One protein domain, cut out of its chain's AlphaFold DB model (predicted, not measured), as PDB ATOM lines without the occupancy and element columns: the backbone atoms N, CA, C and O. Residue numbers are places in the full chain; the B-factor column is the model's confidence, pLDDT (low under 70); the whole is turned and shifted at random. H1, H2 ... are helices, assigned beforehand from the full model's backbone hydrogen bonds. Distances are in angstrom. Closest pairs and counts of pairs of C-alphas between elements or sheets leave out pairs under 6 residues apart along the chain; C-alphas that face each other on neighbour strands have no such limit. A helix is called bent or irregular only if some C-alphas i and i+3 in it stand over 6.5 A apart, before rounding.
ATOM      1  N   HIS A 193      14.484 -55.464  31.446       84.06
ATOM      2  CA  HIS A 193      15.792 -55.161  30.872       84.06
ATOM      3  C   HIS A 193      15.797 -53.781  30.193       84.06
ATOM      4  O   HIS A 193      14.799 -53.336  29.625       84.06
ATOM      5  N   ALA A 194      16.959 -53.121  30.173       85.94
ATOM      6  CA  ALA A 194      17.119 -51.793  29.570       85.94
ATOM      7  C   ALA A 194      16.708 -51.731  28.080       85.94
ATOM      8  O   ALA A 194      16.306 -50.677  27.594       85.94
ATOM      9  N   TYR A 195      16.766 -52.854  27.352       87.62
ATOM     10  CA  TYR A 195      16.243 -52.940  25.985       87.62
ATOM     11  C   TYR A 195      14.708 -52.860  25.942       87.62
ATOM     12  O   TYR A 195      14.163 -52.072  25.170       87.62
ATOM     13  N   ASP A 196      14.013 -53.605  26.806       88.62
ATOM     14  CA  ASP A 196      12.552 -53.558  26.911       88.62
ATOM     15  C   ASP A 196      12.077 -52.170  27.354       88.62
ATOM     16  O   ASP A 196      11.160 -51.611  26.751       88.62
ATOM     17  N   LEU A 197      12.749 -51.563  28.339       90.12
ATOM     18  CA  LEU A 197      12.467 -50.196  28.794       90.12
ATOM     19  C   LEU A 197      12.678 -49.157  27.680       90.12
ATOM     20  O   LEU A 197      11.842 -48.270  27.513       90.12
ATOM     21  N   MET A 198      13.730 -49.290  26.866       90.69
ATOM     22  CA  MET A 198      13.951 -48.448  25.684       90.69
ATOM     23  C   MET A 198      12.821 -48.616  24.652       90.69
ATOM     24  O   MET A 198      12.332 -47.624  24.107       90.69
ATOM     25  N   CYS A 199      12.380 -49.850  24.386       90.50
ATOM     26  CA  CYS A 199      11.259 -50.124  23.485       90.50
ATOM     27  C   CYS A 199       9.937 -49.536  24.008       90.50
ATOM     28  O   CYS A 199       9.186 -48.948  23.230       90.50
ATOM     29  N   ILE A 200       9.678 -49.633  25.316       91.69
ATOM     30  CA  ILE A 200       8.510 -49.042  25.984       91.69
ATOM     31  C   ILE A 200       8.545 -47.512  25.896       91.69
ATOM     32  O   ILE A 200       7.549 -46.909  25.497       91.69
ATOM     33  N   LEU A 201       9.686 -46.883  26.201       93.12
ATOM     34  CA  LEU A 201       9.853 -45.429  26.135       93.12
ATOM     35  C   LEU A 201       9.557 -44.898  24.727       93.12
ATOM     36  O   LEU A 201       8.731 -44.000  24.568       93.12
ATOM     37  N   LYS A 202      10.158 -45.504  23.695       91.75
ATOM     38  CA  LYS A 202       9.889 -45.161  22.288       91.75
ATOM     39  C   LYS A 202       8.419 -45.361  21.915       91.75
ATOM     40  O   LYS A 202       7.838 -44.509  21.246       91.75
ATOM     41  N   TYR A 203       7.797 -46.448  22.377       90.62
ATOM     42  CA  TYR A 203       6.389 -46.741  22.103       90.62
ATOM     43  C   TYR A 203       5.420 -45.756  22.772       90.62
ATOM     44  O   TYR A 203       4.409 -45.404  22.170       90.62
ATOM     45  N   PHE A 204       5.719 -45.280  23.983       91.44
ATOM     46  CA  PHE A 204       4.910 -44.257  24.653       91.44
ATOM     47  C   PHE A 204       5.126 -42.858  24.060       91.44
ATOM     48  O   PHE A 204       4.159 -42.107  23.951       91.44
ATOM     49  N   LEU A 205       6.347 -42.519  23.626       90.12
ATOM     50  CA  LEU A 205       6.635 -41.250  22.943       90.12
ATOM     51  C   LEU A 205       5.957 -41.170  21.565       90.12
ATOM     52  O   LEU A 205       5.295 -40.178  21.269       90.12
ATOM     53  N   MET A 206       6.062 -42.227  20.752       87.38
ATOM     54  CA  MET A 206       5.535 -42.284  19.379       87.38
ATOM     55  C   MET A 206       4.371 -43.282  19.258       87.38
ATOM     56  O   MET A 206       4.370 -44.178  18.410       87.38
ATOM     57  N   LEU A 207       3.370 -43.143  20.134       83.25
ATOM     58  CA  LEU A 207       2.243 -44.075  20.202       83.25
ATOM     59  C   LEU A 207       1.364 -44.006  18.928       83.25
ATOM     60  O   LEU A 207       0.869 -42.927  18.590       83.25
ATOM     61  N   PRO A 208       1.104 -45.132  18.232       75.06
ATOM     62  CA  PRO A 208       0.256 -45.158  17.038       75.06
ATOM     63  C   PRO A 208      -1.239 -45.048  17.381       75.06
ATOM     64  O   PRO A 208      -1.671 -45.462  18.457       75.06
ATOM     65  N   SER A 209      -2.048 -44.569  16.428       72.19
ATOM     66  CA  SER A 209      -3.498 -44.320  16.570       72.19
ATOM     67  C   SER A 209      -4.286 -45.479  17.201       72.19
ATOM     68  O   SER A 209      -5.031 -45.272  18.156       72.19
ATOM     69  N   GLU A 210      -4.080 -46.706  16.722       63.91
ATOM     70  CA  GLU A 210      -4.732 -47.910  17.260       63.91
ATOM     71  C   GLU A 210      -4.311 -48.235  18.704       63.91
ATOM     72  O   GLU A 210      -5.105 -48.769  19.478       63.91
ATOM     73  N   GLY A 211      -3.097 -47.847  19.111       67.12
ATOM     74  CA  GLY A 211      -2.618 -48.009  20.483       67.12
ATOM     75  C   GLY A 211      -3.467 -47.229  21.493       67.12
ATOM     76  O   GLY A 211      -3.802 -47.764  22.553       67.12
ATOM     77  N   TYR A 212      -3.917 -46.017  21.140       74.00
ATOM     78  CA  TYR A 212      -4.754 -45.186  22.016       74.00
ATOM     79  C   TYR A 212      -6.080 -45.857  22.398       74.00
ATOM     80  O   TYR A 212      -6.509 -45.705  23.539       74.00
ATOM     81  N   ARG A 213      -6.705 -46.643  21.501       72.50
ATOM     82  CA  ARG A 213      -7.976 -47.341  21.792       72.50
ATOM     83  C   ARG A 213      -7.866 -48.285  22.990       72.50
ATOM     84  O   ARG A 213      -8.813 -48.402  23.760       72.50
ATOM     85  N   SER A 214      -6.710 -48.931  23.161       74.38
ATOM     86  CA  SER A 214      -6.450 -49.821  24.303       74.38
ATOM     87  C   SER A 214      -6.210 -49.073  25.624       74.38
ATOM     88  O   SER A 214      -6.435 -49.639  26.687       74.38
ATOM     89  N   LEU A 215      -5.810 -47.795  25.577       81.12
ATOM     90  CA  LEU A 215      -5.468 -47.000  26.762       81.12
ATOM     91  C   LEU A 215      -6.641 -46.208  27.364       81.12
ATOM     92  O   LEU A 215      -6.446 -45.515  28.363       81.12
ATOM     93  N   SER A 216      -7.854 -46.298  26.810       78.56
ATOM     94  CA  SER A 216      -9.046 -45.649  27.385       78.56
ATOM     95  C   SER A 216      -9.243 -46.016  28.864       78.56
ATOM     96  O   SER A 216      -9.508 -45.144  29.687       78.56
ATOM     97  N   SER A 217      -8.981 -47.278  29.216       81.06
ATOM     98  CA  SER A 217      -8.984 -47.797  30.590       81.06
ATOM     99  C   SER A 217      -7.997 -47.085  31.523       81.06
ATOM    100  O   SER A 217      -8.289 -46.905  32.703       81.06
ATOM    101  N   VAL A 218      -6.847 -46.636  31.007       84.56
ATOM    102  CA  VAL A 218      -5.842 -45.890  31.778       84.56
ATOM    103  C   VAL A 218      -6.337 -44.479  32.084       84.56
ATOM    104  O   VAL A 218      -6.166 -44.010  33.206       84.56
ATOM    105  N   ARG A 219      -7.000 -43.811  31.129       86.31
ATOM    106  CA  ARG A 219      -7.654 -42.519  31.391       86.31
ATOM    107  C   ARG A 219      -8.806 -42.675  32.386       86.31
ATOM    108  O   ARG A 219      -8.873 -41.912  33.343       86.31
ATOM    109  N   GLU A 220      -9.647 -43.694  32.218       87.25
ATOM    110  CA  GLU A 220     -10.730 -43.991  33.160       87.25
ATOM    111  C   GLU A 220     -10.229 -44.251  34.589       87.25
ATOM    112  O   GLU A 220     -10.855 -43.776  35.531       87.25
ATOM    113  N   ASP A 221      -9.119 -44.974  34.780       86.69
ATOM    114  CA  ASP A 221      -8.520 -45.198  36.107       86.69
ATOM    115  C   ASP A 221      -8.097 -43.866  36.753       86.69
ATOM    116  O   ASP A 221      -8.522 -43.552  37.866       86.69
ATOM    117  N   TRP A 222      -7.372 -43.009  36.022       89.31
ATOM    118  CA  TRP A 222      -7.001 -41.671  36.506       89.31
ATOM    119  C   TRP A 222      -8.225 -40.790  36.826       89.31
ATOM    120  O   TRP A 222      -8.235 -40.109  37.853       89.31
ATOM    121  N   GLU A 223      -9.279 -40.824  36.008       89.38
ATOM    122  CA  GLU A 223     -10.509 -40.043  36.220       89.38
ATOM    123  C   GLU A 223     -11.349 -40.568  37.402       89.38
ATOM    124  O   GLU A 223     -11.886 -39.777  38.188       89.38
ATOM    125  N   ARG A 224     -11.403 -41.893  37.605       89.62
ATOM    126  CA  ARG A 224     -12.012 -42.532  38.787       89.62
ATOM    127  C   ARG A 224     -11.246 -42.171  40.062       89.62
ATOM    128  O   ARG A 224     -11.866 -41.802  41.058       89.62
ATOM    129  N   GLN A 225      -9.914 -42.209  40.025       87.44
ATOM    130  CA  GLN A 225      -9.046 -41.862  41.157       87.44
ATOM    131  C   GLN A 225      -9.119 -40.364  41.503       87.44
ATOM    132  O   GLN A 225      -9.232 -40.009  42.678       87.44
ATOM    133  N   ALA A 226      -9.168 -39.479  40.501       87.19
ATOM    134  CA  ALA A 226      -9.422 -38.050  40.700       87.19
ATOM    135  C   ALA A 226     -10.791 -37.798  41.357       87.19
ATOM    136  O   ALA A 226     -10.894 -37.029  42.316       87.19
ATOM    137  N   SER A 227     -11.834 -38.491  40.888       88.44
ATOM    138  CA  SER A 227     -13.187 -38.403  41.454       88.44
ATOM    139  C   SER A 227     -13.227 -38.868  42.916       88.44
ATOM    140  O   SER A 227     -13.777 -38.172  43.770       88.44
ATOM    141  N   LEU A 228     -12.569 -39.991  43.224       87.00
ATOM    142  CA  LEU A 228     -12.446 -40.544  44.575       87.00
ATOM    143  C   LEU A 228     -11.676 -39.609  45.526       87.00
ATOM    144  O   LEU A 228     -12.040 -39.472  46.696       87.00
ATOM    145  N   ALA A 229     -10.638 -38.928  45.032       85.94
ATOM    146  CA  ALA A 229      -9.902 -37.926  45.799       85.94
ATOM    147  C   ALA A 229     -10.778 -36.700  46.121       85.94
ATOM    148  O   ALA A 229     -10.811 -36.248  47.266       85.94
ATOM    149  N   ILE A 230     -11.555 -36.207  45.150       85.44
ATOM    150  CA  ILE A 230     -12.503 -35.094  45.334       85.44
ATOM    151  C   ILE A 230     -13.628 -35.475  46.314       85.44
ATOM    152  O   ILE A 230     -14.012 -34.661  47.165       85.44
ATOM    153  N   GLU A 231     -14.130 -36.710  46.264       86.00
ATOM    154  CA  GLU A 231     -15.098 -37.221  47.240       86.00
ATOM    155  C   GLU A 231     -14.503 -37.215  48.658       86.00
ATOM    156  O   GLU A 231     -15.079 -36.620  49.571       86.00
ATOM    157  N   LYS A 232     -13.301 -37.771  48.851       83.31
ATOM    158  CA  LYS A 232     -12.639 -37.823  50.170       83.31
ATOM    159  C   LYS A 232     -12.245 -36.431  50.687       83.31
ATOM    160  O   LYS A 232     -12.392 -36.150  51.877       83.31
ATOM    161  N   ALA A 233     -11.855 -35.514  49.801       82.25
ATOM    162  CA  ALA A 233     -11.588 -34.113  50.130       82.25
ATOM    163  C   ALA A 233     -12.857 -33.345  50.551       82.25
ATOM    164  O   ALA A 233     -12.808 -32.489  51.445       82.25
ATOM    165  N   SER A 234     -14.014 -33.649  49.952       81.31
ATOM    166  CA  SER A 234     -15.292 -32.978  50.233       81.31
ATOM    167  C   SER A 234     -16.078 -33.605  51.397       81.31
ATOM    168  O   SER A 234     -16.660 -32.861  52.192       81.31
ATOM    169  N   GLY A 235     -15.992 -34.924  51.588       72.25
ATOM    170  CA  GLY A 235     -16.769 -35.732  52.534       72.25
ATOM    171  C   GLY A 235     -16.755 -35.264  53.996       72.25
ATOM    172  O   GLY A 235     -15.762 -34.743  54.503       72.25
ATOM    173  N   LYS A 236     -17.885 -35.441  54.694       60.41
ATOM    174  CA  LYS A 236     -18.077 -34.996  56.092       60.41
ATOM    175  C   LYS A 236     -17.568 -35.988  57.147       60.41
ATOM    176  O   LYS A 236     -17.447 -35.606  58.303       60.41
ATOM    177  N   SER A 237     -17.309 -37.233  56.755       55.31
ATOM    178  CA  SER A 237     -16.927 -38.360  57.621       55.31
ATOM    179  C   SER A 237     -15.414 -38.559  57.774       55.31
ATOM    180  O   SER A 237     -14.985 -39.349  58.608       55.31
ATOM    181  N   VAL A 238     -14.597 -37.865  56.976       59.69
ATOM    182  CA  VAL A 238     -13.133 -37.994  56.984       59.69
ATOM    183  C   VAL A 238     -12.527 -37.111  58.082       59.69
ATOM    184  O   VAL A 238     -12.905 -35.944  58.212       59.69
ATOM    185  N   SER A 239     -11.584 -37.657  58.860       61.28
ATOM    186  CA  SER A 239     -10.880 -36.936  59.933       61.28
ATOM    187  C   SER A 239     -10.123 -35.709  59.408       61.28
ATOM    188  O   SER A 239      -9.789 -35.626  58.225       61.28
ATOM    189  N   GLY A 240      -9.849 -34.733  60.282       64.56
ATOM    190  CA  GLY A 240      -9.275 -33.441  59.880       64.56
ATOM    191  C   GLY A 240      -7.975 -33.560  59.076       64.56
ATOM    192  O   GLY A 240      -7.840 -32.906  58.046       64.56
ATOM    193  N   GLU A 241      -7.071 -34.441  59.508       66.75
ATOM    194  CA  GLU A 241      -5.758 -34.667  58.890       66.75
ATOM    195  C   GLU A 241      -5.876 -35.426  57.559       66.75
ATOM    196  O   GLU A 241      -5.355 -34.967  56.539       66.75
ATOM    197  N   ASN A 242      -6.679 -36.497  57.521       71.81
ATOM    198  CA  ASN A 242      -6.995 -37.228  56.287       71.81
ATOM    199  C   ASN A 242      -7.714 -36.335  55.257       71.81
ATOM    200  O   ASN A 242      -7.585 -36.550  54.054       71.81
ATOM    201  N   LYS A 243      -8.441 -35.302  55.705       77.81
ATOM    202  CA  LYS A 243      -9.118 -34.309  54.854       77.81
ATOM    203  C   LYS A 243      -8.186 -33.200  54.344       77.81
ATOM    204  O   LYS A 243      -8.556 -32.512  53.393       77.81
ATOM    205  N   SER A 244      -7.004 -33.006  54.936       78.38
ATOM    206  CA  SER A 244      -5.888 -32.291  54.287       78.38
ATOM    207  C   SER A 244      -5.258 -33.183  53.223       78.38
ATOM    208  O   SER A 244      -5.352 -32.847  52.048       78.38
ATOM    209  N   LEU A 245      -4.789 -34.377  53.605       80.44
ATOM    210  CA  LEU A 245      -4.130 -35.321  52.692       80.44
ATOM    211  C   LEU A 245      -4.974 -35.630  51.443       80.44
ATOM    212  O   LEU A 245      -4.447 -35.648  50.337       80.44
ATOM    213  N   ALA A 246      -6.295 -35.788  51.582       80.75
ATOM    214  CA  ALA A 246      -7.192 -35.995  50.442       80.75
ATOM    215  C   ALA A 246      -7.311 -34.774  49.505       80.75
ATOM    216  O   ALA A 246      -7.539 -34.954  48.312       80.75
ATOM    217  N   LYS A 247      -7.162 -33.537  50.004       83.06
ATOM    218  CA  LYS A 247      -7.116 -32.330  49.154       83.06
ATOM    219  C   LYS A 247      -5.785 -32.217  48.434       83.06
ATOM    220  O   LYS A 247      -5.782 -31.918  47.246       83.06
ATOM    221  N   ASP A 248      -4.693 -32.458  49.146       82.88
ATOM    222  CA  ASP A 248      -3.344 -32.342  48.602       82.88
ATOM    223  C   ASP A 248      -3.147 -33.415  47.512       82.88
ATOM    224  O   ASP A 248      -2.754 -33.100  46.389       82.88
ATOM    225  N   ALA A 249      -3.620 -34.642  47.769       85.25
ATOM    226  CA  ALA A 249      -3.724 -35.714  46.779       85.25
ATOM    227  C   ALA A 249      -4.658 -35.367  45.603       85.25
ATOM    228  O   ALA A 249      -4.313 -35.642  44.456       85.25
ATOM    229  N   ALA A 250      -5.815 -34.733  45.839       86.69
ATOM    230  CA  ALA A 250      -6.703 -34.293  44.756       86.69
ATOM    231  C   ALA A 250      -6.056 -33.210  43.871       86.69
ATOM    232  O   ALA A 250      -6.216 -33.248  42.652       86.69
ATOM    233  N   VAL A 251      -5.295 -32.277  44.458       85.56
ATOM    234  CA  VAL A 251      -4.501 -31.283  43.717       85.56
ATOM    235  C   VAL A 251      -3.392 -31.968  42.919       85.56
ATOM    236  O   VAL A 251      -3.216 -31.641  41.747       85.56
ATOM    237  N   LEU A 252      -2.692 -32.944  43.505       86.56
ATOM    238  CA  LEU A 252      -1.623 -33.687  42.839       86.56
ATOM    239  C   LEU A 252      -2.152 -34.516  41.653       86.56
ATOM    240  O   LEU A 252      -1.629 -34.391  40.546       86.56
ATOM    241  N   ILE A 253      -3.233 -35.288  41.833       87.94
ATOM    242  CA  ILE A 253      -3.868 -36.064  40.749       87.94
ATOM    243  C   ILE A 253      -4.405 -35.132  39.656       87.94
ATOM    244  O   ILE A 253      -4.183 -35.390  38.475       87.94
ATOM    245  N   MET A 254      -5.049 -34.017  40.019       86.38
ATOM    246  CA  MET A 254      -5.465 -32.995  39.052       86.38
ATOM    247  C   MET A 254      -4.264 -32.446  38.267       86.38
ATOM    248  O   MET A 254      -4.353 -32.300  37.048       86.38
ATOM    249  N   LEU A 255      -3.133 -32.185  38.932       87.38
ATOM    250  CA  LEU A 255      -1.915 -31.700  38.286       87.38
ATOM    251  C   LEU A 255      -1.348 -32.726  37.294       87.38
ATOM    252  O   LEU A 255      -0.950 -32.330  36.200       87.38
ATOM    253  N   GLY A 256      -1.365 -34.016  37.643       86.31
ATOM    254  CA  GLY A 256      -0.944 -35.112  36.769       86.31
ATOM    255  C   GLY A 256      -1.951 -35.507  35.682       86.31
ATOM    256  O   GLY A 256      -1.560 -36.167  34.728       86.31
ATOM    257  N   HIS A 257      -3.219 -35.098  35.771       88.44
ATOM    258  CA  HIS A 257      -4.237 -35.417  34.763       88.44
ATOM    259  C   HIS A 257      -4.475 -34.285  33.749       88.44
ATOM    260  O   HIS A 257      -4.619 -34.530  32.550       88.44
ATOM    261  N   ASP A 258      -4.527 -33.036  34.215       87.19
ATOM    262  CA  ASP A 258      -4.851 -31.871  33.387       87.19
ATOM    263  C   ASP A 258      -3.785 -31.603  32.307       87.19
ATOM    264  O   ASP A 258      -2.590 -31.574  32.596       87.19
ATOM    265  N   GLY A 259      -4.197 -31.370  31.059       83.81
ATOM    266  CA  GLY A 259      -3.288 -31.039  29.949       83.81
ATOM    267  C   GLY A 259      -2.334 -32.158  29.489       83.81
ATOM    268  O   GLY A 259      -1.504 -31.912  28.603       83.81
ATOM    269  N   PHE A 260      -2.448 -33.369  30.046       90.12
ATOM    270  CA  PHE A 260      -1.665 -34.541  29.652       90.12
ATOM    271  C   PHE A 260      -2.468 -35.497  28.750       90.12
ATOM    272  O   PHE A 260      -3.635 -35.826  29.005       90.12
ATOM    273  N   SER A 261      -1.833 -35.946  27.668       89.44
ATOM    274  CA  SER A 261      -2.339 -36.983  26.769       89.44
ATOM    275  C   SER A 261      -2.327 -38.353  27.456       89.44
ATOM    276  O   SER A 261      -1.695 -38.550  28.491       89.44
ATOM    277  N   VAL A 262      -2.999 -39.344  26.863       87.38
ATOM    278  CA  VAL A 262      -2.976 -40.709  27.418       87.38
ATOM    279  C   VAL A 262      -1.586 -41.358  27.292       87.38
ATOM    280  O   VAL A 262      -1.192 -42.115  28.173       87.38
ATOM    281  N   SER A 263      -0.806 -41.014  26.261       87.38
ATOM    282  CA  SER A 263       0.603 -41.419  26.140       87.38
ATOM    283  C   SER A 263       1.483 -40.790  27.227       87.38
ATOM    284  O   SER A 263       2.312 -41.476  27.817       87.38
ATOM    285  N   GLU A 264       1.253 -39.525  27.587       91.12
ATOM    286  CA  GLU A 264       1.977 -38.867  28.683       91.12
ATOM    287  C   GLU A 264       1.609 -39.458  30.056       91.12
ATOM    288  O   GLU A 264       2.498 -39.673  30.876       91.12
ATOM    289  N   LEU A 265       0.346 -39.853  30.279       90.06
ATOM    290  CA  LEU A 265      -0.033 -40.645  31.464       90.06
ATOM    291  C   LEU A 265       0.705 -42.000  31.523       90.06
ATOM    292  O   LEU A 265       0.958 -42.508  32.613       90.06
ATOM    293  N   CYS A 266       1.096 -42.580  30.384       90.50
ATOM    294  CA  CYS A 266       1.930 -43.788  30.350       90.50
ATOM    295  C   CYS A 266       3.402 -43.492  30.689       90.50
ATOM    296  O   CYS A 266       4.049 -44.298  31.358       90.50
ATOM    297  N   LEU A 267       3.915 -42.307  30.329       91.62
ATOM    298  CA  LEU A 267       5.231 -41.833  30.777       91.62
ATOM    299  C   LEU A 267       5.283 -41.589  32.299       91.62
ATOM    300  O   LEU A 267       6.347 -41.742  32.891       91.62
ATOM    301  N   HIS A 268       4.151 -41.284  32.951       91.56
ATOM    302  CA  HIS A 268       4.077 -41.168  34.420       91.56
ATOM    303  C   HIS A 268       4.398 -42.517  35.077       91.56
ATOM    304  O   HIS A 268       5.312 -42.613  35.892       91.56
ATOM    305  N   TYR A 269       3.726 -43.581  34.621       89.69
ATOM    306  CA  TYR A 269       4.018 -44.951  35.040       89.69
ATOM    307  C   TYR A 269       5.464 -45.370  34.733       89.69
ATOM    308  O   TYR A 269       6.081 -46.048  35.549       89.69
ATOM    309  N   PHE A 270       6.025 -44.950  33.592       91.12
ATOM    310  CA  PHE A 270       7.407 -45.264  33.213       91.12
ATOM    311  C   PHE A 270       8.444 -44.616  34.145       91.12
ATOM    312  O   PHE A 270       9.306 -45.314  34.672       91.12
ATOM    313  N   LEU A 271       8.349 -43.304  34.395       89.12
ATOM    314  CA  LEU A 271       9.330 -42.573  35.214       89.12
ATOM    315  C   LEU A 271       9.241 -42.869  36.718       89.12
ATOM    316  O   LEU A 271      10.198 -42.596  37.444       89.12
ATOM    317  N   ALA A 272       8.112 -43.410  37.181       86.69
ATOM    318  CA  ALA A 272       7.924 -43.898  38.545       86.69
ATOM    319  C   ALA A 272       8.100 -45.429  38.681       86.69
ATOM    320  O   ALA A 272       7.900 -45.972  39.766       86.69
ATOM    321  N   SER A 273       8.477 -46.143  37.612       85.44
ATOM    322  CA  SER A 273       8.723 -47.588  37.674       85.44
ATOM    323  C   SER A 273      10.021 -47.895  38.428       85.44
ATOM    324  O   SER A 273      11.065 -47.317  38.133       85.44
ATOM    325  N   ALA A 274       9.980 -48.861  39.351       81.56
ATOM    326  CA  ALA A 274      11.145 -49.295  40.137       81.56
ATOM    327  C   ALA A 274      12.306 -49.850  39.281       81.56
ATOM    328  O   ALA A 274      13.439 -49.925  39.747       81.56
ATOM    329  N   ASN A 275      12.020 -50.202  38.025       82.25
ATOM    330  CA  ASN A 275      12.981 -50.661  37.022       82.25
ATOM    331  C   ASN A 275      13.905 -49.559  36.479       82.25
ATOM    332  O   ASN A 275      14.880 -49.863  35.792       82.25
ATOM    333  N   LEU A 276      13.553 -48.286  36.681       86.44
ATOM    334  CA  LEU A 276      14.223 -47.167  36.032       86.44
ATOM    335  C   LEU A 276      15.209 -46.490  36.985       86.44
ATOM    336  O   LEU A 276      14.816 -45.731  37.870       86.44
ATOM    337  N   ASP A 277      16.500 -46.728  36.755       87.81
ATOM    338  CA  ASP A 277      17.574 -45.905  37.308       87.81
ATOM    339  C   ASP A 277      18.115 -44.893  36.279       87.81
ATOM    340  O   ASP A 277      17.721 -44.854  35.113       87.81
ATOM    341  N   GLU A 278      19.019 -44.034  36.740       88.44
ATOM    342  CA  GLU A 278      19.653 -42.958  35.972       88.44
ATOM    343  C   GLU A 278      20.522 -43.453  34.804       88.44
ATOM    344  O   GLU A 278      20.519 -42.848  33.732       88.44
ATOM    345  N   VAL A 279      21.214 -44.580  34.979       90.38
ATOM    346  CA  VAL A 279      22.114 -45.187  33.985       90.38
ATOM    347  C   VAL A 279      21.305 -45.930  32.921       90.38
ATOM    348  O   VAL A 279      21.594 -45.827  31.728       90.38
ATOM    349  N   ILE A 280      20.254 -46.637  33.337       90.88
ATOM    350  CA  ILE A 280      19.274 -47.270  32.451       90.88
ATOM    351  C   ILE A 280      18.540 -46.196  31.642       90.88
ATOM    352  O   ILE A 280      18.414 -46.331  30.425       90.88
ATOM    353  N   PHE A 281      18.104 -45.105  32.279       92.69
ATOM    354  CA  PHE A 281      17.439 -44.004  31.588       92.69
ATOM    355  C   PHE A 281      18.362 -43.327  30.561       92.69
ATOM    356  O   PHE A 281      17.946 -43.168  29.414       92.69
ATOM    357  N   ALA A 282      19.625 -43.038  30.898       90.44
ATOM    358  CA  ALA A 282      20.626 -42.552  29.939       90.44
ATOM    359  C   ALA A 282      20.828 -43.527  28.755       90.44
ATOM    360  O   ALA A 282      20.791 -43.133  27.585       90.44
ATOM    361  N   ALA A 283      20.934 -44.833  29.026       91.06
ATOM    362  CA  ALA A 283      21.072 -45.872  27.998       91.06
ATOM    363  C   ALA A 283      19.831 -46.041  27.090       91.06
ATOM    364  O   ALA A 283      19.953 -46.555  25.970       91.06
ATOM    365  N   CYS A 284      18.652 -45.612  27.551       92.12
ATOM    366  CA  CYS A 284      17.434 -45.491  26.747       92.12
ATOM    367  C   CYS A 284      17.412 -44.178  25.941       92.12
ATOM    368  O   CYS A 284      17.104 -44.194  24.748       92.12
ATOM    369  N   VAL A 285      17.754 -43.052  26.581       91.50
ATOM    370  CA  VAL A 285      17.704 -41.690  26.020       91.50
ATOM    371  C   VAL A 285      18.731 -41.473  24.908       91.50
ATOM    372  O   VAL A 285      18.384 -40.922  23.865       91.50
ATOM    373  N   SER A 286      19.958 -41.971  25.068       89.38
ATOM    374  CA  SER A 286      21.034 -41.939  24.055       89.38
ATOM    375  C   SER A 286      20.662 -42.569  22.702       89.38
ATOM    376  O   SER A 286      21.338 -42.342  21.700       89.38
ATOM    377  N   LYS A 287      19.579 -43.356  22.649       90.38
ATOM    378  CA  LYS A 287      19.075 -44.036  21.441       90.38
ATOM    379  C   LYS A 287      17.781 -43.429  20.890       90.38
ATOM    380  O   LYS A 287      17.179 -44.013  19.982       90.38
ATOM    381  N   LEU A 288      17.318 -42.303  21.433       89.81
ATOM    382  CA  LEU A 288      16.151 -41.590  20.912       89.81
ATOM    383  C   LEU A 288      16.500 -40.802  19.640       89.81
ATOM    384  O   LEU A 288      17.609 -40.295  19.489       89.81
ATOM    385  N   ASN A 289      15.544 -40.713  18.717       88.62
ATOM    386  CA  ASN A 289      15.621 -39.842  17.545       88.62
ATOM    387  C   ASN A 289      15.135 -38.413  17.881       88.62
ATOM    388  O   ASN A 289      14.622 -38.169  18.970       88.62
ATOM    389  N   GLY A 290      15.274 -37.467  16.944       84.75
ATOM    390  CA  GLY A 290      14.912 -36.061  17.174       84.75
ATOM    391  C   GLY A 290      13.435 -35.816  17.518       84.75
ATOM    392  O   GLY A 290      13.148 -34.970  18.363       84.75
ATOM    393  N   GLU A 291      12.500 -36.569  16.929       87.31
ATOM    394  CA  GLU A 291      11.060 -36.447  17.213       87.31
ATOM    395  C   GLU A 291      10.708 -37.030  18.591       87.31
ATOM    396  O   GLU A 291      10.035 -36.379  19.390       87.31
ATOM    397  N   GLU A 292      11.233 -38.219  18.904       91.19
ATOM    398  CA  GLU A 292      11.104 -38.869  20.217       91.19
ATOM    399  C   GLU A 292      11.683 -37.983  21.337       91.19
ATOM    400  O   GLU A 292      11.039 -37.759  22.365       91.19
ATOM    401  N   LEU A 293      12.883 -37.431  21.122       90.19
ATOM    402  CA  LEU A 293      13.572 -36.523  22.042       90.19
ATOM    403  C   LEU A 293      12.780 -35.224  22.251       90.19
ATOM    404  O   LEU A 293      12.635 -34.759  23.382       90.19
ATOM    405  N   LYS A 294      12.211 -34.662  21.180       87.38
ATOM    406  CA  LYS A 294      11.355 -33.472  21.252       87.38
ATOM    407  C   LYS A 294      10.074 -33.735  22.040       87.38
ATOM    408  O   LYS A 294       9.744 -32.938  22.916       87.38
ATOM    409  N   ALA A 295       9.395 -34.857  21.799       91.00
ATOM    410  CA  ALA A 295       8.218 -35.255  22.572       91.00
ATOM    411  C   ALA A 295       8.546 -35.418  24.071       91.00
ATOM    412  O   ALA A 295       7.793 -34.948  24.927       91.00
ATOM    413  N   LEU A 296       9.708 -35.996  24.398       92.56
ATOM    414  CA  LEU A 296      10.179 -36.155  25.777       92.56
ATOM    415  C   LEU A 296      10.483 -34.803  26.455       92.56
ATOM    416  O   LEU A 296      10.101 -34.584  27.607       92.56
ATOM    417  N   ILE A 297      11.105 -33.862  25.736       89.88
ATOM    418  CA  ILE A 297      11.373 -32.495  26.218       89.88
ATOM    419  C   ILE A 297      10.073 -31.700  26.405       89.88
ATOM    420  O   ILE A 297       9.923 -30.997  27.408       89.88
ATOM    421  N   GLN A 298       9.101 -31.837  25.498       90.38
ATOM    422  CA  GLN A 298       7.774 -31.229  25.647       90.38
ATOM    423  C   GLN A 298       7.061 -31.737  26.903       90.38
ATOM    424  O   GLN A 298       6.547 -30.931  27.686       90.38
ATOM    425  N   TYR A 299       7.093 -33.052  27.121       93.38
ATOM    426  CA  TYR A 299       6.548 -33.719  28.298       93.38
ATOM    427  C   TYR A 299       7.184 -33.210  29.609       93.38
ATOM    428  O   TYR A 299       6.466 -32.726  30.492       93.38
ATOM    429  N   PHE A 300       8.518 -33.217  29.730       92.00
ATOM    430  CA  PHE A 300       9.200 -32.678  30.916       92.00
ATOM    431  C   PHE A 300       8.922 -31.180  31.096       92.00
ATOM    432  O   PHE A 300       8.677 -30.711  32.209       92.00
ATOM    433  N   GLY A 301       8.855 -30.429  29.996       89.69
ATOM    434  CA  GLY A 301       8.510 -29.015  30.010       89.69
ATOM    435  C   GLY A 301       7.094 -28.723  30.516       89.69
ATOM    436  O   GLY A 301       6.874 -27.695  31.161       89.69
ATOM    437  N   LYS A 302       6.112 -29.604  30.269       91.75
ATOM    438  CA  LYS A 302       4.781 -29.502  30.900       91.75
ATOM    439  C   LYS A 302       4.881 -29.647  32.417       91.75
ATOM    440  O   LYS A 302       4.258 -28.858  33.123       91.75
ATOM    441  N   TRP A 303       5.676 -30.597  32.907       91.50
ATOM    442  CA  TRP A 303       5.881 -30.810  34.341       91.50
ATOM    443  C   TRP A 303       6.595 -29.643  35.029       91.50
ATOM    444  O   TRP A 303       6.101 -29.160  36.047       91.50
ATOM    445  N   LEU A 304       7.676 -29.113  34.451       89.50
ATOM    446  CA  LEU A 304       8.380 -27.942  34.995       89.50
ATOM    447  C   LEU A 304       7.449 -26.720  35.108       89.50
ATOM    448  O   LEU A 304       7.341 -26.121  36.177       89.50
ATOM    449  N   ARG A 305       6.678 -26.412  34.052       89.75
ATOM    450  CA  ARG A 305       5.676 -25.322  34.052       89.75
ATOM    451  C   ARG A 305       4.497 -25.559  35.006       89.75
ATOM    452  O   ARG A 305       3.839 -24.603  35.414       89.75
ATOM    453  N   LYS A 306       4.200 -26.816  35.345       89.38
ATOM    454  CA  LYS A 306       3.184 -27.185  36.340       89.38
ATOM    455  C   LYS A 306       3.690 -26.969  37.765       89.38
ATOM    456  O   LYS A 306       2.954 -26.393  38.558       89.38
ATOM    457  N   TYR A 307       4.929 -27.352  38.068       86.69
ATOM    458  CA  TYR A 307       5.520 -27.143  39.392       86.69
ATOM    459  C   TYR A 307       5.856 -25.674  39.685       86.69
ATOM    460  O   TYR A 307       5.588 -25.221  40.792       86.69
ATOM    461  N   ASP A 308       6.326 -24.902  38.698       84.69
ATOM    462  CA  ASP A 308       6.511 -23.441  38.820       84.69
ATOM    463  C   ASP A 308       5.189 -22.712  39.148       84.69
ATOM    464  O   ASP A 308       5.140 -21.839  40.013       84.69
ATOM    465  N   ARG A 309       4.075 -23.139  38.536       84.88
ATOM    466  CA  ARG A 309       2.739 -22.579  38.806       84.88
ATOM    467  C   ARG A 309       2.104 -23.066  40.115       84.88
ATOM    468  O   ARG A 309       1.249 -22.369  40.663       84.88
ATOM    469  N   PHE A 310       2.463 -24.260  40.580       81.38
ATOM    470  CA  PHE A 310       1.863 -24.914  41.744       81.38
ATOM    471  C   PHE A 310       2.938 -25.493  42.691       81.38
ATOM    472  O   PHE A 310       2.978 -26.709  42.897       81.38
ATOM    473  N   PRO A 311       3.795 -24.652  43.306       70.12
ATOM    474  CA  PRO A 311       4.881 -25.105  44.187       70.12
ATOM    475  C   PRO A 311       4.390 -25.839  45.449       70.12
ATOM    476  O   PRO A 311       5.154 -26.555  46.088       70.12
ATOM    477  N   GLN A 312       3.107 -25.710  45.800       68.44
ATOM    478  CA  GLN A 312       2.462 -26.468  46.875       68.44
ATOM    479  C   GLN A 312       2.187 -27.949  46.538       68.44
ATOM    480  O   GLN A 312       1.776 -28.700  47.420       68.44
ATOM    481  N   ALA A 313       2.367 -28.382  45.284       69.81
ATOM    482  CA  ALA A 313       2.116 -29.759  44.858       69.81
ATOM    483  C   ALA A 313       3.296 -30.690  45.208       69.81
ATOM    484  O   ALA A 313       4.131 -31.011  44.366       69.81
ATOM    485  N   GLY A 314       3.370 -31.122  46.468       68.00
ATOM    486  CA  GLY A 314       4.336 -32.128  46.921       68.00
ATOM    487  C   GLY A 314       3.841 -33.576  46.765       68.00
ATOM    488  O   GLY A 314       2.634 -33.809  46.638       68.00
ATOM    489  N   PRO A 315       4.742 -34.578  46.842       71.19
ATOM    490  CA  PRO A 315       4.354 -35.970  47.074       71.19
ATOM    491  C   PRO A 315       3.477 -36.084  48.330       71.19
ATOM    492  O   PRO A 315       3.744 -35.424  49.333       71.19
ATOM    493  N   CYS A 316       2.439 -36.919  48.282       70.25
ATOM    494  CA  CYS A 316       1.418 -37.013  49.332       70.25
ATOM    495  C   CYS A 316       1.546 -38.326  50.132       70.25
ATOM    496  O   CYS A 316       0.800 -39.268  49.859       70.25
ATOM    497  N   PRO A 317       2.471 -38.434  51.111       58.94
ATOM    498  CA  PRO A 317       2.640 -39.654  51.901       58.94
ATOM    499  C   PRO A 317       1.346 -39.996  52.657       58.94
ATOM    500  O   PRO A 317       0.839 -39.191  53.435       58.94
ATOM    501  N   GLY A 318       0.809 -41.195  52.414       60.81
ATOM    502  CA  GLY A 318      -0.504 -41.629  52.918       60.81
ATOM    503  C   GLY A 318      -1.608 -41.700  51.852       60.81
ATOM    504  O   GLY A 318      -2.699 -42.190  52.145       60.81
ATOM    505  N   SER A 319      -1.321 -41.294  50.613       68.06
ATOM    506  CA  SER A 319      -2.089 -41.596  49.390       68.06
ATOM    507  C   SER A 319      -2.695 -43.004  49.370       68.06
ATOM    508  O   SER A 319      -3.913 -43.161  49.255       68.06
ATOM    509  N   SER A 320      -1.861 -44.028  49.544       70.56
ATOM    510  CA  SER A 320      -2.244 -45.440  49.466       70.56
ATOM    511  C   SER A 320      -3.178 -45.853  50.618       70.56
ATOM    512  O   SER A 320      -4.091 -46.649  50.413       70.56
ATOM    513  N   ALA A 321      -3.058 -45.235  51.802       67.38
ATOM    514  CA  ALA A 321      -3.998 -45.421  52.920       67.38
ATOM    515  C   ALA A 321      -5.369 -44.756  52.666       67.38
ATOM    516  O   ALA A 321      -6.389 -45.185  53.203       67.38
ATOM    517  N   LEU A 322      -5.418 -43.744  51.793       67.88
ATOM    518  CA  LEU A 322      -6.655 -43.206  51.224       67.88
ATOM    519  C   LEU A 322      -7.122 -43.989  49.979       67.88
ATOM    520  O   LEU A 322      -8.135 -43.619  49.383       67.88
ATOM    521  N   GLY A 323      -6.433 -45.065  49.583       74.69
ATOM    522  CA  GLY A 323      -6.709 -45.850  48.374       74.69
ATOM    523  C   GLY A 323      -6.436 -45.108  47.060       74.69
ATOM    524  O   GLY A 323      -6.913 -45.540  46.014       74.69
ATOM    525  N   LEU A 324      -5.708 -43.986  47.107       80.69
ATOM    526  CA  LEU A 324      -5.426 -43.107  45.968       80.69
ATOM    527  C   LEU A 324      -4.127 -43.522  45.263       80.69
ATOM    528  O   LEU A 324      -3.167 -42.757  45.186       80.69
ATOM    529  N   MET A 325      -4.103 -44.755  44.752       79.75
ATOM    530  CA  MET A 325      -2.894 -45.413  44.228       79.75
ATOM    531  C   MET A 325      -2.227 -44.673  43.056       79.75
ATOM    532  O   MET A 325      -1.051 -44.889  42.788       79.75
ATOM    533  N   VAL A 326      -2.951 -43.796  42.349       83.94
ATOM    534  CA  VAL A 326      -2.405 -42.985  41.243       83.94
ATOM    535  C   VAL A 326      -1.431 -41.901  41.725       83.94
ATOM    536  O   VAL A 326      -0.528 -41.542  40.974       83.94
ATOM    537  N   CYS A 327      -1.536 -41.423  42.973       82.25
ATOM    538  CA  CYS A 327      -0.571 -40.466  43.534       82.25
ATOM    539  C   CYS A 327       0.868 -40.990  43.509       82.25
ATOM    540  O   CYS A 327       1.800 -40.212  43.318       82.25
ATOM    541  N   ASP A 328       1.029 -42.300  43.679       83.75
ATOM    542  CA  ASP A 328       2.324 -42.960  43.849       83.75
ATOM    543  C   ASP A 328       3.089 -43.062  42.508       83.75
ATOM    544  O   ASP A 328       4.297 -43.281  42.491       83.75
ATOM    545  N   TRP A 329       2.399 -42.815  41.383       86.81
ATOM    546  CA  TRP A 329       2.946 -42.792  40.018       86.81
ATOM    547  C   TRP A 329       3.155 -41.376  39.460       86.81
ATOM    548  O   TRP A 329       3.480 -41.217  38.284       86.81
ATOM    549  N   ILE A 330       2.940 -40.327  40.263       88.44
ATOM    550  CA  ILE A 330       3.123 -38.939  39.823       88.44
ATOM    551  C   ILE A 330       4.596 -38.540  40.007       88.44
ATOM    552  O   ILE A 330       5.084 -38.518  41.140       88.44
ATOM    553  N   PRO A 331       5.334 -38.213  38.925       87.44
ATOM    554  CA  PRO A 331       6.767 -37.964  39.010       87.44
ATOM    555  C   PRO A 331       7.043 -36.669  39.781       87.44
ATOM    556  O   PRO A 331       6.608 -35.581  39.391       87.44
ATOM    557  N   SER A 332       7.779 -36.784  40.888       86.25
ATOM    558  CA  SER A 332       8.122 -35.642  41.742       86.25
ATOM    559  C   SER A 332       8.957 -34.598  40.992       86.25
ATOM    560  O   SER A 332       9.689 -34.944  40.065       86.25
ATOM    561  N   LEU A 333       8.933 -33.333  41.431       85.38
ATOM    562  CA  LEU A 333       9.795 -32.286  40.863       85.38
ATOM    563  C   LEU A 333      11.284 -32.689  40.862       85.38
ATOM    564  O   LEU A 333      11.982 -32.429  39.886       85.38
ATOM    565  N   GLY A 334      11.759 -33.373  41.908       84.25
ATOM    566  CA  GLY A 334      13.130 -33.893  41.964       84.25
ATOM    567  C   GLY A 334      13.407 -34.950  40.891       84.25
ATOM    568  O   GLY A 334      14.433 -34.887  40.222       84.25
ATOM    569  N   SER A 335      12.466 -35.873  40.668       86.81
ATOM    570  CA  SER A 335      12.531 -36.880  39.596       86.81
ATOM    571  C   SER A 335      12.512 -36.232  38.207       86.81
ATOM    572  O   SER A 335      13.307 -36.595  37.345       86.81
ATOM    573  N   VAL A 336      11.636 -35.242  38.001       89.38
ATOM    574  CA  VAL A 336      11.501 -34.477  36.751       89.38
ATOM    575  C   VAL A 336      12.789 -33.724  36.428       89.38
ATOM    576  O   VAL A 336      13.301 -33.866  35.324       89.38
ATOM    577  N   VAL A 337      13.339 -32.963  37.380       87.94
ATOM    578  CA  VAL A 337      14.588 -32.210  37.183       87.94
ATOM    579  C   VAL A 337      15.768 -33.155  36.961       87.94
ATOM    580  O   VAL A 337      16.572 -32.902  36.069       87.94
ATOM    581  N   LYS A 338      15.846 -34.267  37.707       88.81
ATOM    582  CA  LYS A 338      16.896 -35.280  37.536       88.81
ATOM    583  C   LYS A 338      16.890 -35.878  36.127       88.81
ATOM    584  O   LYS A 338      17.896 -35.802  35.429       88.81
ATOM    585  N   TYR A 339      15.765 -36.448  35.696       91.94
ATOM    586  CA  TYR A 339      15.686 -37.090  34.383       91.94
ATOM    587  C   TYR A 339      15.768 -36.077  33.232       91.94
ATOM    588  O   TYR A 339      16.375 -36.376  32.209       91.94
ATOM    589  N   PHE A 340      15.252 -34.854  33.398       90.69
ATOM    590  CA  PHE A 340      15.466 -33.789  32.417       90.69
ATOM    591  C   PHE A 340      16.947 -33.383  32.306       90.69
ATOM    592  O   PHE A 340      17.414 -33.151  31.195       90.69
ATOM    593  N   GLY A 341      17.696 -33.375  33.417       88.31
ATOM    594  CA  GLY A 341      19.152 -33.201  33.420       88.31
ATOM    595  C   GLY A 341      19.850 -34.227  32.527       88.31
ATOM    596  O   GLY A 341      20.493 -33.840  31.561       88.31
ATOM    597  N   VAL A 342      19.586 -35.523  32.740       91.75
ATOM    598  CA  VAL A 342      20.133 -36.612  31.901       91.75
ATOM    599  C   VAL A 342      19.800 -36.431  30.411       91.75
ATOM    600  O   VAL A 342      20.647 -36.686  29.560       91.75
ATOM    601  N   VAL A 343      18.593 -35.960  30.069       90.38
ATOM    602  CA  VAL A 343      18.226 -35.656  28.669       90.38
ATOM    603  C   VAL A 343      19.057 -34.509  28.091       90.38
ATOM    604  O   VAL A 343      19.446 -34.574  26.926       90.38
ATOM    605  N   VAL A 344      19.330 -33.468  28.882       87.81
ATOM    606  CA  VAL A 344      20.162 -32.334  28.461       87.81
ATOM    607  C   VAL A 344      21.633 -32.735  28.355       87.81
ATOM    608  O   VAL A 344      22.271 -32.339  27.386       87.81
ATOM    609  N   ASP A 345      22.152 -33.538  29.283       88.00
ATOM    610  CA  ASP A 345      23.558 -33.952  29.319       88.00
ATOM    611  C   ASP A 345      23.907 -34.908  28.160       88.00
ATOM    612  O   ASP A 345      24.872 -34.668  27.433       88.00
ATOM    613  N   GLU A 346      23.087 -35.941  27.915       88.88
ATOM    614  CA  GLU A 346      23.293 -36.913  26.822       88.88
ATOM    615  C   GLU A 346      23.176 -36.280  25.421       88.88
ATOM    616  O   GLU A 346      23.868 -36.690  24.488       88.88
ATOM    617  N   HIS A 347      22.306 -35.275  25.252       84.50
ATOM    618  CA  HIS A 347      22.000 -34.669  23.945       84.50
ATOM    619  C   HIS A 347      22.437 -33.204  23.803       84.50
ATOM    620  O   HIS A 347      22.045 -32.545  22.842       84.50
ATOM    621  N   PHE A 348      23.274 -32.670  24.700       81.62
ATOM    622  CA  PHE A 348      23.617 -31.237  24.734       81.62
ATOM    623  C   PHE A 348      24.027 -30.671  23.363       81.62
ATOM    624  O   PHE A 348      23.562 -29.611  22.941       81.62
ATOM    625  N   SER A 349      24.864 -31.408  22.629       79.44
ATOM    626  CA  SER A 349      25.364 -31.005  21.312       79.44
ATOM    627  C   SER A 349      24.278 -30.963  20.230       79.44
ATOM    628  O   SER A 349      24.281 -30.041  19.418       79.44
ATOM    629  N   SER A 350      23.322 -31.897  20.217       76.81
ATOM    630  CA  SER A 350      22.217 -31.887  19.247       76.81
ATOM    631  C   SER A 350      21.177 -30.818  19.609       76.81
ATOM    632  O   SER A 350      20.748 -30.051  18.745       76.81
ATOM    633  N   LEU A 351      20.847 -30.687  20.895       78.50
ATOM    634  CA  LEU A 351      19.873 -29.722  21.412       78.50
ATOM    635  C   LEU A 351      20.294 -28.258  21.211       78.50
ATOM    636  O   LEU A 351      19.441 -27.408  20.960       78.50
ATOM    637  N   VAL A 352      21.594 -27.956  21.291       72.12
ATOM    638  CA  VAL A 352      22.128 -26.599  21.068       72.12
ATOM    639  C   VAL A 352      22.266 -26.259  19.577       72.12
ATOM    640  O   VAL A 352      22.111 -25.093  19.206       72.12
ATOM    641  N   LEU A 353      22.542 -27.244  18.713       74.62
ATOM    642  CA  LEU A 353      22.774 -27.018  17.278       74.62
ATOM    643  C   LEU A 353      21.491 -27.009  16.431       74.62
ATOM    644  O   LEU A 353      21.439 -26.299  15.425       74.62
ATOM    645  N   HIS A 354      20.453 -27.762  16.809       71.06
ATOM    646  CA  HIS A 354      19.209 -27.845  16.038       71.06
ATOM    647  C   HIS A 354      18.174 -26.797  16.482       71.06
ATOM    648  O   HIS A 354      17.675 -26.809  17.607       71.06
ATOM    649  N   SER A 355      17.768 -25.921  15.557       62.12
ATOM    650  CA  SER A 355      16.760 -24.871  15.796       62.12
ATOM    651  C   SER A 355      15.375 -25.400  16.190       62.12
ATOM    652  O   SER A 355      14.570 -24.664  16.753       62.12
ATOM    653  N   GLU A 356      15.091 -26.679  15.948       65.31
ATOM    654  CA  GLU A 356      13.802 -27.312  16.239       65.31
ATOM    655  C   GLU A 356      13.476 -27.410  17.741       65.31
ATOM    656  O   GLU A 356      12.304 -27.590  18.091       65.31
ATOM    657  N   PHE A 357      14.476 -27.231  18.615       69.12
ATOM    658  CA  PHE A 357      14.366 -27.258  20.079       69.12
ATOM    659  C   PHE A 357      14.190 -25.864  20.717       69.12
ATOM    660  O   PHE A 357      14.594 -25.636  21.857       69.12
ATOM    661  N   HIS A 358      13.537 -24.919  20.023       65.50
ATOM    662  CA  HIS A 358      13.180 -23.594  20.571       65.50
ATOM    663  C   HIS A 358      12.494 -23.641  21.955       65.50
ATOM    664  O   HIS A 358      12.598 -22.689  22.728       65.50
ATOM    665  N   GLU A 359      11.829 -24.748  22.289       69.25
ATOM    666  CA  GLU A 359      11.157 -24.976  23.572       69.25
ATOM    667  C   GLU A 359      12.117 -25.048  24.771       69.25
ATOM    668  O   GLU A 359      11.704 -24.738  25.883       69.25
ATOM    669  N   LEU A 360      13.406 -25.352  24.571       76.25
ATOM    670  CA  LEU A 360      14.401 -25.271  25.650       76.25
ATOM    671  C   LEU A 360      14.606 -23.826  26.128       76.25
ATOM    672  O   LEU A 360      14.699 -23.588  27.329       76.25
ATOM    673  N   ARG A 361      14.563 -22.840  25.220       76.12
ATOM    674  CA  ARG A 361      14.657 -21.413  25.587       76.12
ATOM    675  C   ARG A 361      13.424 -20.906  26.337       76.12
ATOM    676  O   ARG A 361      13.542 -19.981  27.129       76.12
ATOM    677  N   SER A 362      12.248 -21.507  26.128       80.81
ATOM    678  CA  SER A 362      11.050 -21.197  26.929       80.81
ATOM    679  C   SER A 362      10.951 -22.013  28.224       80.81
ATOM    680  O   SER A 362      10.052 -21.775  29.031       80.81
ATOM    681  N   LEU A 363      11.876 -22.953  28.448       83.75
ATOM    682  CA  LEU A 363      12.094 -23.610  29.737       83.75
ATOM    683  C   LEU A 363      13.218 -22.959  30.548       83.75
ATOM    684  O   LEU A 363      13.176 -23.050  31.767       83.75
ATOM    685  N   GLU A 364      14.160 -22.254  29.917       83.31
ATOM    686  CA  GLU A 364      15.242 -21.518  30.589       83.31
ATOM    687  C   GLU A 364      14.717 -20.557  31.676       83.31
ATOM    688  O   GLU A 364      15.172 -20.614  32.816       83.31
ATOM    689  N   GLU A 365      13.686 -19.758  31.373       85.62
ATOM    690  CA  GLU A 365      13.033 -18.850  32.336       85.62
ATOM    691  C   GLU A 365      12.372 -19.607  33.508       85.62
ATOM    692  O   GLU A 365      12.495 -19.210  34.667       85.62
ATOM    693  N   VAL A 366      11.727 -20.743  33.221       86.00
ATOM    694  CA  VAL A 366      11.037 -21.593  34.210       86.00
ATOM    695  C   VAL A 366      12.042 -22.298  35.126       86.00
ATOM    696  O   VAL A 366      11.855 -22.374  36.337       86.00
ATOM    697  N   ILE A 367      13.145 -22.791  34.561       85.56
ATOM    698  CA  ILE A 367      14.233 -23.435  35.302       85.56
ATOM    699  C   ILE A 367      14.979 -22.396  36.146       85.56
ATOM    700  O   ILE A 367      15.319 -22.686  37.290       85.56
ATOM    701  N   ALA A 368      15.173 -21.170  35.644       84.19
ATOM    702  CA  ALA A 368      15.740 -20.070  36.421       84.19
ATOM    703  C   ALA A 368      14.844 -19.676  37.611       84.19
ATOM    704  O   ALA A 368      15.357 -19.530  38.721       84.19
ATOM    705  N   SER A 369      13.523 -19.576  37.408       85.44
ATOM    706  CA  SER A 369      12.523 -19.368  38.470       85.44
ATOM    707  C   SER A 369      12.646 -20.433  39.572       85.44
ATOM    708  O   SER A 369      12.959 -20.121  40.726       85.44
ATOM    709  N   LEU A 370      12.536 -21.712  39.191       83.06
ATOM    710  CA  LEU A 370      12.650 -22.854  40.104       83.06
ATOM    711  C   LEU A 370      14.017 -22.920  40.810       83.06
ATOM    712  O   LEU A 370      14.082 -23.255  41.993       83.06
ATOM    713  N   ALA A 371      15.113 -22.571  40.129       81.94
ATOM    714  CA  ALA A 371      16.455 -22.563  40.709       81.94
ATOM    715  C   ALA A 371      16.672 -21.421  41.720       81.94
ATOM    716  O   ALA A 371      17.428 -21.596  42.680       81.94
ATOM    717  N   ILE A 372      16.024 -20.266  41.539       83.50
ATOM    718  CA  ILE A 372      16.042 -19.169  42.519       83.50
ATOM    719  C   ILE A 372      15.285 -19.591  43.783       83.50
ATOM    720  O   ILE A 372      15.836 -19.471  44.881       83.50
ATOM    721  N   GLU A 373      14.086 -20.160  43.638       79.88
ATOM    722  CA  GLU A 373      13.296 -20.641  44.777       79.88
ATOM    723  C   GLU A 373      14.011 -21.786  45.515       79.88
ATOM    724  O   GLU A 373      14.124 -21.762  46.740       79.88
ATOM    725  N   ALA A 374      14.619 -22.734  44.791       79.56
ATOM    726  CA  ALA A 374      15.417 -23.807  45.386       79.56
ATOM    727  C   ALA A 374      16.628 -23.282  46.186       79.56
ATOM    728  O   ALA A 374      16.922 -23.798  47.266       79.56
ATOM    729  N   ARG A 375      17.310 -22.228  45.711       79.94
ATOM    730  CA  ARG A 375      18.403 -21.565  46.454       79.94
ATOM    731  C   ARG A 375      17.895 -20.849  47.707       79.94
ATOM    732  O   ARG A 375      18.559 -20.901  48.745       79.94
ATOM    733  N   PHE A 376      16.727 -20.212  47.639       79.31
ATOM    734  CA  PHE A 376      16.090 -19.575  48.793       79.31
ATOM    735  C   PHE A 376      15.671 -20.616  49.844       79.31
ATOM    736  O   PHE A 376      16.074 -20.516  51.005       79.31
ATOM    737  N   CYS A 377      14.984 -21.679  49.422       78.38
ATOM    738  CA  CYS A 377      14.605 -22.814  50.263       78.38
ATOM    739  C   CYS A 377      15.820 -23.516  50.888       78.38
ATOM    740  O   CYS A 377      15.812 -23.777  52.088       78.38
ATOM    741  N   GLY A 378      16.892 -23.759  50.126       76.50
ATOM    742  CA  GLY A 378      18.141 -24.322  50.650       76.50
ATOM    743  C   GLY A 378      18.825 -23.412  51.677       76.50
ATOM    744  O   GLY A 378      19.337 -23.886  52.689       76.50
ATOM    745  N   THR A 379      18.765 -22.092  51.480       82.00
ATOM    746  CA  THR A 379      19.263 -21.117  52.465       82.00
ATOM    747  C   THR A 379      18.432 -21.157  53.753       82.00
ATOM    748  O   THR A 379      19.001 -21.189  54.843       82.00
ATOM    749  N   LEU A 380      17.100 -21.228  53.649       79.06
ATOM    750  CA  LEU A 380      16.207 -21.397  54.802       79.06
ATOM    751  C   LEU A 380      16.395 -22.750  55.506       79.06
ATOM    752  O   LEU A 380      16.340 -22.798  56.735       79.06
ATOM    753  N   ALA A 381      16.665 -23.828  54.766       76.44
ATOM    754  CA  ALA A 381      16.972 -25.139  55.329       76.44
ATOM    755  C   ALA A 381      18.262 -25.076  56.162       76.44
ATOM    756  O   ALA A 381      18.210 -25.351  57.358       76.44
ATOM    757  N   ASN A 382      19.359 -24.571  55.585       78.38
ATOM    758  CA  ASN A 382      20.643 -24.391  56.272       78.38
ATOM    759  C   ASN A 382      20.535 -23.476  57.510       78.38
ATOM    760  O   ASN A 382      21.195 -23.712  58.521       78.38
ATOM    761  N   LEU A 383      19.703 -22.429  57.454       81.81
ATOM    762  CA  LEU A 383      19.415 -21.575  58.612       81.81
ATOM    763  C   LEU A 383      18.590 -22.307  59.677       81.81
ATOM    764  O   LEU A 383      18.879 -22.166  60.862       81.81
ATOM    765  N   SER A 384      17.593 -23.104  59.286       76.62
ATOM    766  CA  SER A 384      16.779 -23.862  60.242       76.62
ATOM    767  C   SER A 384      17.557 -25.004  60.902       76.62
ATOM    768  O   SER A 384      17.385 -25.222  62.095       76.62
TER     769      SER A 384
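Overview. This is residues 193 to 384 of the 1225 residues of the protein "YLP motif-containing protein 1" of Salvia splendens (UniProt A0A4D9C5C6). Two groups of helices lie side by side with short H5 between them: a loose up-and-down bundle of H7, H9 and H10, each running against the one before, and the hairpin H3 and H4 with little H8 packed on it. H1 and H6 pack on the bundle's group, and residues 374 to 384 of H10 stick out as an arm. The 192 printed residues hold ten named helices, H1 to H10 in chain order, and no named strand; the class is all helix. The whole is compact, with a radius of gyration of the C-alphas of 17.8 A and spans of 57 by 51 by 28 A.

Arrangement. H10, residues 355 to 384, touches H7, residues 290 to 309, with residues 357 to 370 alone, the same way at a steep tilt of 38 degrees; the closest C-alphas are those of Asp 308 and Leu 370, 6.3 A apart. H9, residues 333 to 353, touches H7, opposite ways at a steep tilt of 42 degrees, closest at the C-alphas of Phe 300 and Val 336, 6.5 A. H6, residues 278 to 285, touches H9, closest at the C-alphas of Ala 282 and Val 342, 6.3 A. H1, residues 194 to 205, touches H6, closest at the C-alphas of Met 198 and Cys 284, 4.7 A. H5, residues 262 to 271, touches H1 at a shallow tilt of 27 degrees, opposite ways, closest at the C-alphas of Phe 204 and Ser 263, 5.4 A. H3, residues 216 to 234, and H5 touch only at their ends, closest at the C-alphas of Arg 219 and Val 262, 6.4 A. H4, residues 240 to 257, makes a hairpin with H3 at a shallow tilt of 29 degrees, closest at the C-alphas of Ala 233 and Ala 246, 4.8 A. H8, residues 325 to 329, touches H4, closest at the C-alphas of Ile 253 and Cys 327, 6.2 A. H2, residues 209 to 214, touches no helix. Helix packing is mostly crossed. Every O i to N i+4 pair is within hydrogen-bond range in H1, H3, H6 and H7; the counts are 13 of 14 in H4, 5 of 6 in H5, 15 of 17 in H9, 20 of 26 in H10, 0 of 2 in H2 and 0 of 1 in H8, where O i to N i+3 pairs within range number 3 in H2 and 2 in H8.

Along the chain. H10 measures 44.5 A, H7 28.2 A, H9 27.4 A, H3 26.9 A and H4 25.7 A. H9 and H10 are irregular: C-alphas 346 and 349 are 8.3 A apart, and C-alphas 356 and 359 are 8.1 A apart. H1 begins at C-alpha 194 (17.119, -51.793, 29.570), and H10 ends at C-alpha 384 (16.779, -23.862, 60.242).

Size, cuts and confidence. The C-alphas farthest apart, of Ser 237 and Leu 353, are 57.7 A apart. The printed part has no cut; the link H7 to H8 is long. Mean pLDDT of the printed part is 82.8, and 21 residues are under 70, among them 236 to 241 and 355 to 359.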